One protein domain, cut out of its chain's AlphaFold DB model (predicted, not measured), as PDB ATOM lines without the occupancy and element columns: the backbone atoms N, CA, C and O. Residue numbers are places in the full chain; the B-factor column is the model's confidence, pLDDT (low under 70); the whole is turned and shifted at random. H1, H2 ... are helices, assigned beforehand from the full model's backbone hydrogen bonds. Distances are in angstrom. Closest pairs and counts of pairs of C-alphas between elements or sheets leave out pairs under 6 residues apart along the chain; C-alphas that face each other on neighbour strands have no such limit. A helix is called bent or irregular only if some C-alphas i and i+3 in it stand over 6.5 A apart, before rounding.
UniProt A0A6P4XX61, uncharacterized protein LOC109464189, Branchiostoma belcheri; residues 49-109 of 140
ATOM      1  N   TRP A  49     -34.307 -52.900 256.033       94.56
ATOM      2  CA  TRP A  49     -33.385 -53.242 254.959       94.56
ATOM      3  C   TRP A  49     -33.890 -52.766 253.596       94.56
ATOM      4  O   TRP A  49     -33.113 -52.194 252.830       94.56
ATOM      5  N   HIS A  50     -35.186 -52.898 253.302       94.00
ATOM      6  CA  HIS A  50     -35.755 -52.432 252.028       94.00
ATOM      7  C   HIS A  50     -35.720 -50.913 251.875       94.00
ATOM      8  O   HIS A  50     -35.471 -50.403 250.775       94.00
ATOM      9  N   VAL A  51     -35.916 -50.178 252.973       93.38
ATOM     10  CA  VAL A  51     -35.760 -48.716 252.999       93.38
ATOM     11  C   VAL A  51     -34.306 -48.354 252.713       93.38
ATOM     12  O   VAL A  51     -34.025 -47.579 251.801       93.38
ATOM     13  N   CYS A  52     -33.372 -48.988 253.421       95.81
ATOM     14  CA  CYS A  52     -31.941 -48.798 253.230       95.81
ATOM     15  C   CYS A  52     -31.495 -49.130 251.796       95.81
ATOM     16  O   CYS A  52     -30.726 -48.387 251.185       95.81
ATOM     17  N   LYS A  53     -31.973 -50.239 251.228       95.25
ATOM     18  CA  LYS A  53     -31.667 -50.663 249.857       95.25
ATOM     19  C   LYS A  53     -32.134 -49.626 248.835       95.25
ATOM     20  O   LYS A  53     -31.376 -49.294 247.922       95.25
ATOM     21  N   SER A  54     -33.349 -49.108 249.005       95.69
ATOM     22  CA  SER A  54     -33.910 -48.066 248.135       95.69
ATOM     23  C   SER A  54     -33.109 -46.766 248.246       95.69
ATOM     24  O   SER A  54     -32.646 -46.244 247.237       95.69
ATOM     25  N   LEU A  55     -32.813 -46.329 249.471       96.62
ATOM     26  CA  LEU A  55     -31.972 -45.164 249.745       96.62
ATOM     27  C   LEU A  55     -30.593 -45.270 249.079       96.62
ATOM     28  O   LEU A  55     -30.148 -44.341 248.414       96.62
ATOM     29  N   VAL A  56     -29.910 -46.411 249.212       96.69
ATOM     30  CA  VAL A  56     -28.592 -46.617 248.587       96.69
ATOM     31  C   VAL A  56     -28.683 -46.557 247.062       96.69
ATOM     32  O   VAL A  56     -27.759 -46.063 246.417       96.69
ATOM     33  N   LYS A  57     -29.779 -47.037 246.463       97.56
ATOM     34  CA  LYS A  57     -30.005 -46.919 245.016       97.56
ATOM     35  C   LYS A  57     -30.117 -45.455 244.590       97.56
ATOM     36  O   LYS A  57     -29.543 -45.101 243.565       97.56
ATOM     37  N   ASP A  58     -30.804 -44.624 245.366       97.00
ATOM     38  CA  ASP A  58     -30.975 -43.207 245.035       97.00
ATOM     39  C   ASP A  58     -29.701 -42.396 245.297       97.00
ATOM     40  O   ASP A  58     -29.278 -41.645 244.422       97.00
ATOM     41  N   LEU A  59     -28.980 -42.661 246.392       96.62
ATOM     42  CA  LEU A  59     -27.645 -42.089 246.628       96.62
ATOM     43  C   LEU A  59     -26.669 -42.429 245.492       96.62
ATOM     44  O   LEU A  59     -25.865 -41.590 245.091       96.62
ATOM     45  N   ARG A  60     -26.757 -43.648 244.939       96.50
ATOM     46  CA  ARG A  60     -25.952 -44.080 243.784       96.50
ATOM     47  C   ARG A  60     -26.257 -43.342 242.498       96.50
ATOM     48  O   ARG A  60     -25.370 -43.259 241.653       96.50
ATOM     49  N   LYS A  61     -27.492 -42.885 242.311       97.25
ATOM     50  CA  LYS A  61     -27.830 -42.011 241.187       97.25
ATOM     51  C   LYS A  61     -27.265 -40.619 241.452       97.25
ATOM     52  O   LYS A  61     -26.524 -40.127 240.616       97.25
ATOM     53  N   ALA A  62     -27.500 -40.085 242.651       94.69
ATOM     54  CA  ALA A  62     -27.077 -38.744 243.035       94.69
ATOM     55  C   ALA A  62     -25.561 -38.534 242.902       94.69
ATOM     56  O   ALA A  62     -25.140 -37.602 242.236       94.69
ATOM     57  N   TYR A  63     -24.710 -39.422 243.440       95.56
ATOM     58  CA  TYR A  63     -23.256 -39.195 243.358       95.56
ATOM     59  C   TYR A  63     -22.667 -39.354 241.944       95.56
ATOM     60  O   TYR A  63     -21.489 -39.065 241.744       95.56
ATOM     61  N   LYS A  64     -23.442 -39.874 240.982       95.81
ATOM     62  CA  LYS A  64     -23.043 -39.952 239.567       95.81
ATOM     63  C   LYS A  64     -23.399 -38.684 238.791       95.81
ATOM     64  O   LYS A  64     -22.969 -38.554 237.648       95.81
ATOM     65  N   GLU A  65     -24.200 -37.796 239.371       95.12
ATOM     66  CA  GLU A  65     -24.481 -36.491 238.787       95.12
ATOM     67  C   GLU A  65     -23.254 -35.586 238.921       95.12
ATOM     68  O   GLU A  65     -22.496 -35.670 239.891       95.12
ATOM     69  N   LYS A  66     -23.057 -34.720 237.924       91.38
ATOM     70  CA  LYS A  66     -21.936 -33.780 237.886       91.38
ATOM     71  C   LYS A  66     -21.982 -32.869 239.115       91.38
ATOM     72  O   LYS A  66     -23.020 -32.269 239.377       91.38
ATOM     73  N   ASN A  67     -20.847 -32.711 239.798       89.12
ATOM     74  CA  ASN A  67     -20.687 -31.906 241.019       89.12
ATOM     75  C   ASN A  67     -21.352 -32.497 242.284       89.12
ATOM     76  O   ASN A  67     -21.423 -31.815 243.307       89.12
ATOM     77  N   CYS A  68     -21.820 -33.749 242.252       92.19
ATOM     78  CA  CYS A  68     -22.438 -34.436 243.394       92.19
ATOM     79  C   CYS A  68     -21.572 -35.582 243.955       92.19
ATOM     80  O   CYS A  68     -22.008 -36.337 244.829       92.19
ATOM     81  N   GLU A  69     -20.331 -35.730 243.492       93.88
ATOM     82  CA  GLU A  69     -19.461 -36.879 243.768       93.88
ATOM     83  C   GLU A  69     -19.163 -37.043 245.268       93.88
ATOM     84  O   GLU A  69     -19.025 -38.167 245.756       93.88
ATOM     85  N   VAL A  70     -19.156 -35.936 246.021       93.00
ATOM     86  CA  VAL A  70     -18.964 -35.901 247.483       93.00
ATOM     87  C   VAL A  70     -19.994 -36.748 248.244       93.00
ATOM     88  O   VAL A  70     -19.691 -37.291 249.305       93.00
ATOM     89  N   ILE A  71     -21.197 -36.954 247.691       94.19
ATOM     90  CA  ILE A  71     -22.232 -37.808 248.298       94.19
ATOM     91  C   ILE A  71     -21.717 -39.244 248.481       94.19
ATOM     92  O   ILE A  71     -22.089 -39.925 249.444       94.19
ATOM     93  N   LYS A  72     -20.821 -39.711 247.599       94.81
ATOM     94  CA  LYS A  72     -20.224 -41.049 247.676       94.81
ATOM     95  C   LYS A  72     -19.505 -41.276 249.010       94.81
ATOM     96  O   LYS A  72     -19.661 -42.344 249.604       94.81
ATOM     97  N   ASP A  73     -18.808 -40.261 249.517       93.19
ATOM     98  CA  ASP A  73     -18.037 -40.325 250.767       93.19
ATOM     99  C   ASP A  73     -18.944 -40.412 252.008       93.19
ATOM    100  O   ASP A  73     -18.569 -40.974 253.046       93.19
ATOM    101  N   TRP A  74     -20.178 -39.916 251.883       94.56
ATOM    102  CA  TRP A  74     -21.198 -39.932 252.930       94.56
ATOM    103  C   TRP A  74     -22.117 -41.154 252.884       94.56
ATOM    104  O   TRP A  74     -22.740 -41.474 253.895       94.56
ATOM    105  N   CYS A  75     -22.168 -41.897 251.772       94.56
ATOM    106  CA  CYS A  75     -23.084 -43.030 251.583       94.56
ATOM    107  C   CYS A  75     -23.063 -44.039 252.740       94.56
ATOM    108  O   CYS A  75     -24.111 -44.460 253.234       94.56
ATOM    109  N   LYS A  76     -21.866 -44.431 253.203       93.62
ATOM    110  CA  LYS A  76     -21.719 -45.380 254.318       93.62
ATOM    111  C   LYS A  76     -22.261 -44.799 255.627       93.62
ATOM    112  O   LYS A  76     -22.917 -45.529 256.370       93.62
ATOM    113  N   SER A  77     -21.999 -43.522 255.897       93.56
ATOM    114  CA  SER A  77     -22.449 -42.826 257.107       93.56
ATOM    115  C   SER A  77     -23.958 -42.622 257.104       93.56
ATOM    116  O   SER A  77     -24.604 -42.989 258.076       93.56
ATOM    117  N   ILE A  78     -24.538 -42.169 255.989       96.00
ATOM    118  CA  ILE A  78     -25.990 -42.009 255.822       96.00
ATOM    119  C   ILE A  78     -26.702 -43.351 256.042       96.00
ATOM    120  O   ILE A  78     -27.681 -43.430 256.783       96.00
ATOM    121  N   LYS A  79     -26.166 -44.437 255.466       96.25
ATOM    122  CA  LYS A  79     -26.694 -45.791 255.673       96.25
ATOM    123  C   LYS A  79     -26.692 -46.185 257.150       96.25
ATOM    124  O   LYS A  79     -27.699 -46.652 257.668       96.25
ATOM    125  N   LYS A  80     -25.548 -46.028 257.822       94.94
ATOM    126  CA  LYS A  80     -25.408 -46.349 259.249       94.94
ATOM    127  C   LYS A  80     -26.327 -45.487 260.109       94.94
ATOM    128  O   LYS A  80     -26.927 -46.005 261.042       94.94
ATOM    129  N   HIS A  81     -26.462 -44.212 259.764       96.12
ATOM    130  CA  HIS A  81     -27.318 -43.278 260.470       96.12
ATOM    131  C   HIS A  81     -28.786 -43.708 260.406       96.12
ATOM    132  O   HIS A  81     -29.443 -43.714 261.439       96.12
ATOM    133  N   LEU A  82     -29.283 -44.169 259.250       97.06
ATOM    134  CA  LEU A  82     -30.646 -44.704 259.135       97.06
ATOM    135  C   LEU A  82     -30.896 -45.881 260.097       97.06
ATOM    136  O   LEU A  82     -31.904 -45.897 260.800       97.06
ATOM    137  N   TYR A  83     -29.969 -46.845 260.159       96.50
ATOM    138  CA  TYR A  83     -30.061 -47.956 261.116       96.50
ATOM    139  C   TYR A  83     -30.015 -47.464 262.560       96.50
ATOM    140  O   TYR A  83     -30.859 -47.851 263.366       96.50
ATOM    141  N   TRP A  84     -29.087 -46.559 262.870       96.69
ATOM    142  CA  TRP A  84     -28.971 -45.967 264.195       96.69
ATOM    143  C   TRP A  84     -30.251 -45.231 264.612       96.69
ATOM    144  O   TRP A  84     -30.667 -45.375 265.758       96.69
ATOM    145  N   CYS A  85     -30.925 -44.514 263.707       96.50
ATOM    146  CA  CYS A  85     -32.193 -43.834 264.002       96.50
ATOM    147  C   CYS A  85     -33.239 -44.812 264.546       96.50
ATOM    148  O   CYS A  85     -33.877 -44.528 265.557       96.50
ATOM    149  N   ALA A  86     -33.390 -45.968 263.893       94.81
ATOM    150  CA  ALA A  86     -34.345 -46.990 264.301       94.81
ATOM    151  C   ALA A  86     -33.894 -47.747 265.561       94.81
ATOM    152  O   ALA A  86     -34.688 -47.944 266.470       94.81
ATOM    153  N   GLN A  87     -32.619 -48.140 265.642       94.12
ATOM    154  CA  GLN A  87     -32.096 -48.972 266.734       94.12
ATOM    155  C   GLN A  87     -31.909 -48.214 268.053       94.12
ATOM    156  O   GLN A  87     -31.999 -48.810 269.120       94.12
ATOM    157  N   SER A  88     -31.642 -46.908 267.995       94.69
ATOM    158  CA  SER A  88     -31.454 -46.061 269.184       94.69
ATOM    159  C   SER A  88     -32.756 -45.445 269.703       94.69
ATOM    160  O   SER A  88     -32.717 -44.533 270.530       94.69
ATOM    161  N   THR A  89     -33.907 -45.859 269.173       94.44
ATOM    162  CA  THR A  89     -35.205 -45.284 269.524       94.44
ATOM    163  C   THR A  89     -36.123 -46.373 270.047       94.44
ATOM    164  O   THR A  89     -36.340 -47.385 269.386       94.44
ATOM    165  N   SER A  90     -36.675 -46.152 271.237       91.31
ATOM    166  CA  SER A  90     -37.612 -47.090 271.843       91.31
ATOM    167  C   SER A  90     -38.887 -47.227 271.014       91.31
ATOM    168  O   SER A  90     -39.343 -46.289 270.350       91.31
ATOM    169  N   GLN A  91     -39.492 -48.412 271.086       86.56
ATOM    170  CA  GLN A  91     -40.768 -48.701 270.447       86.56
ATOM    171  C   GLN A  91     -41.831 -47.663 270.853       86.56
ATOM    172  O   GLN A  91     -41.908 -47.266 272.013       86.56
ATOM    173  N   GLY A  92     -42.638 -47.209 269.891       86.75
ATOM    174  CA  GLY A  92     -43.664 -46.178 270.106       86.75
ATOM    175  C   GLY A  92     -43.202 -44.744 269.817       86.75
ATOM    176  O   GLY A  92     -44.036 -43.891 269.535       86.75
ATOM    177  N   PHE A  93     -41.894 -44.481 269.744       91.50
ATOM    178  CA  PHE A  93     -41.346 -43.148 269.454       91.50
ATOM    179  C   PHE A  93     -40.997 -42.965 267.969       91.50
ATOM    180  O   PHE A  93     -39.929 -42.470 267.611       91.50
ATOM    181  N   GLY A  94     -41.910 -43.355 267.074       91.81
ATOM    182  CA  GLY A  94     -41.685 -43.294 265.623       91.81
ATOM    183  C   GLY A  94     -41.336 -41.891 265.109       91.81
ATOM    184  O   GLY A  94     -40.511 -41.756 264.210       91.81
ATOM    185  N   GLN A  95     -41.889 -40.841 265.723       94.44
ATOM    186  CA  GLN A  95     -41.559 -39.456 265.368       94.44
ATOM    187  C   GLN A  95     -40.103 -39.099 265.679       94.44
ATOM    188  O   GLN A  95     -39.464 -38.424 264.879       94.44
ATOM    189  N   LEU A  96     -39.527 -39.633 266.762       96.25
ATOM    190  CA  LEU A  96     -38.115 -39.415 267.081       96.25
ATOM    191  C   LEU A  96     -37.186 -40.100 266.063       96.25
ATOM    192  O   LEU A  96     -36.133 -39.559 265.733       96.25
ATOM    193  N   ILE A  97     -37.584 -41.253 265.502       96.38
ATOM    194  CA  ILE A  97     -36.857 -41.879 264.378       96.38
ATOM    195  C   ILE A  97     -36.825 -40.917 263.184       96.38
ATOM    196  O   ILE A  97     -35.776 -40.737 262.565       96.38
ATOM    197  N   VAL A  98     -37.959 -40.281 262.874       96.12
ATOM    198  CA  VAL A  98     -38.074 -39.307 261.781       96.12
ATOM    199  C   VAL A  98     -37.252 -38.048 262.065       96.12
ATOM    200  O   VAL A  98     -36.560 -37.577 261.163       96.12
ATOM    201  N   ALA A  99     -37.278 -37.527 263.294       96.88
ATOM    202  CA  ALA A  99     -36.491 -36.368 263.716       96.88
ATOM    203  C   ALA A  99     -34.983 -36.623 263.560       96.88
ATOM    204  O   ALA A  99     -34.288 -35.871 262.870       96.88
ATOM    205  N   LYS A 100     -34.496 -37.751 264.103       97.19
ATOM    206  CA  LYS A 100     -33.113 -38.213 263.922       97.19
ATOM    207  C   LYS A 100     -32.778 -38.337 262.438       97.19
ATOM    208  O   LYS A 100     -31.803 -37.741 261.992       97.19
ATOM    209  N   TRP A 101     -33.624 -39.002 261.650       97.12
ATOM    210  CA  TRP A 101     -33.381 -39.190 260.220       97.12
ATOM    211  C   TRP A 101     -33.284 -37.865 259.457       97.12
ATOM    212  O   TRP A 101     -32.363 -37.687 258.667       97.12
ATOM    213  N   LYS A 102     -34.177 -36.904 259.714       95.50
ATOM    214  CA  LYS A 102     -34.131 -35.570 259.089       95.50
ATOM    215  C   LYS A 102     -32.868 -34.792 259.467       95.50
ATOM    216  O   LYS A 102     -32.355 -34.033 258.644       95.50
ATOM    217  N   SER A 103     -32.341 -35.000 260.675       95.50
ATOM    218  CA  SER A 103     -31.142 -34.306 261.158       95.50
ATOM    219  C   SER A 103     -29.881 -34.598 260.335       95.50
ATOM    220  O   SER A 103     -28.974 -33.764 260.301       95.50
ATOM    221  N   ILE A 104     -29.837 -35.716 259.592       94.69
ATOM    222  CA  ILE A 104     -28.683 -36.075 258.754       94.69
ATOM    223  C   ILE A 104     -28.321 -34.971 257.762       94.69
ATOM    224  O   ILE A 104     -27.141 -34.729 257.530       94.69
ATOM    225  N   MET A 105     -29.317 -34.252 257.230       93.12
ATOM    226  CA  MET A 105     -29.106 -33.167 256.269       93.12
ATOM    227  C   MET A 105     -28.330 -31.996 256.870       93.12
ATOM    228  O   MET A 105     -27.603 -31.307 256.161       93.12
ATOM    229  N   ARG A 106     -28.462 -31.775 258.180       93.50
ATOM    230  CA  ARG A 106     -27.705 -30.750 258.900       93.50
ATOM    231  C   ARG A 106     -26.325 -31.260 259.276       93.50
ATOM    232  O   ARG A 106     -25.344 -30.568 259.018       93.50
ATOM    233  N   HIS A 107     -26.246 -32.500 259.760       93.25
ATOM    234  CA  HIS A 107     -24.978 -33.142 260.084       93.25
ATOM    235  C   HIS A 107     -24.014 -33.137 258.889       93.25
ATOM    236  O   HIS A 107     -22.898 -32.653 259.019       93.25
ATOM    237  N   ILE A 108     -24.447 -33.583 257.703       92.81
ATOM    238  CA  ILE A 108     -23.589 -33.610 256.499       92.81
ATOM    239  C   ILE A 108     -23.227 -32.212 255.967       92.81
ATOM    240  O   ILE A 108     -22.299 -32.094 255.168       92.81
ATOM    241  N   ALA A 109     -23.924 -31.169 256.424       92.12
ATOM    242  CA  ALA A 109     -23.639 -29.762 256.141       92.12
ATOM    243  C   ALA A 109     -22.856 -29.071 257.274       92.12
ATOM    244  O   ALA A 109     -22.811 -27.842 257.335       92.12
TER     245      ALA A 109
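AT A GLANCE: This is residues 49 to 109 of the 140 residues of the protein "uncharacterized protein LOC109464189" of Branchiostoma belcheri (UniProt A0A6P4XX61). Three helices run up and down as two helical hairpins that share H2: H1 and H3 each pack side by side with H2, at shallow tilts of 20 and 23 degrees and running opposite ways to it, while H1 and H3 stay apart from each other. The printed part has 61 residues with three named helices, H1, H2, H3, and no named strand: all helix. It is elongated, spanning 41 by 25 by 14 A, and only just compact, close to loose, with a radius of gyration of the C-alphas of 12.5 A.

IN THESE COORDINATES: H1, residues 49 to 62, begins at C-alpha 49 (-33.385, -53.242, 254.959) and is 19.8 A long. H2, residues 71 to 87, is 23.7 A long; it is irregular, with C-alphas 73 and 76 7.2 A apart, and has a kink of 27 degrees near residue 78. H3, residues 94 to 107, is 20.3 A long and ends at C-alpha 107 (-24.978, -33.142, 260.084).

HOW THE PARTS SIT: H1 and H2 touch, closest at the C-alphas of Cys 52 and Lys 79, 6.5 A, at a shallow tilt of 20 degrees, opposite ways. H2 and H3 touch, closest at the C-alphas of Cys 85 and Ile 97, 5.1 A, at 23 degrees, shallow, opposite ways. Every O i to N i+4 pair is within hydrogen-bond range in H1, 11 of 13 in H2 and 7 of 10 in H3.

THE WHOLE: The C-alphas farthest apart, of Lys 66 and Gly 92, are 40.8 A apart. The printed part has no cut, both links are short, and no printed residue is under 70 in pLDDT.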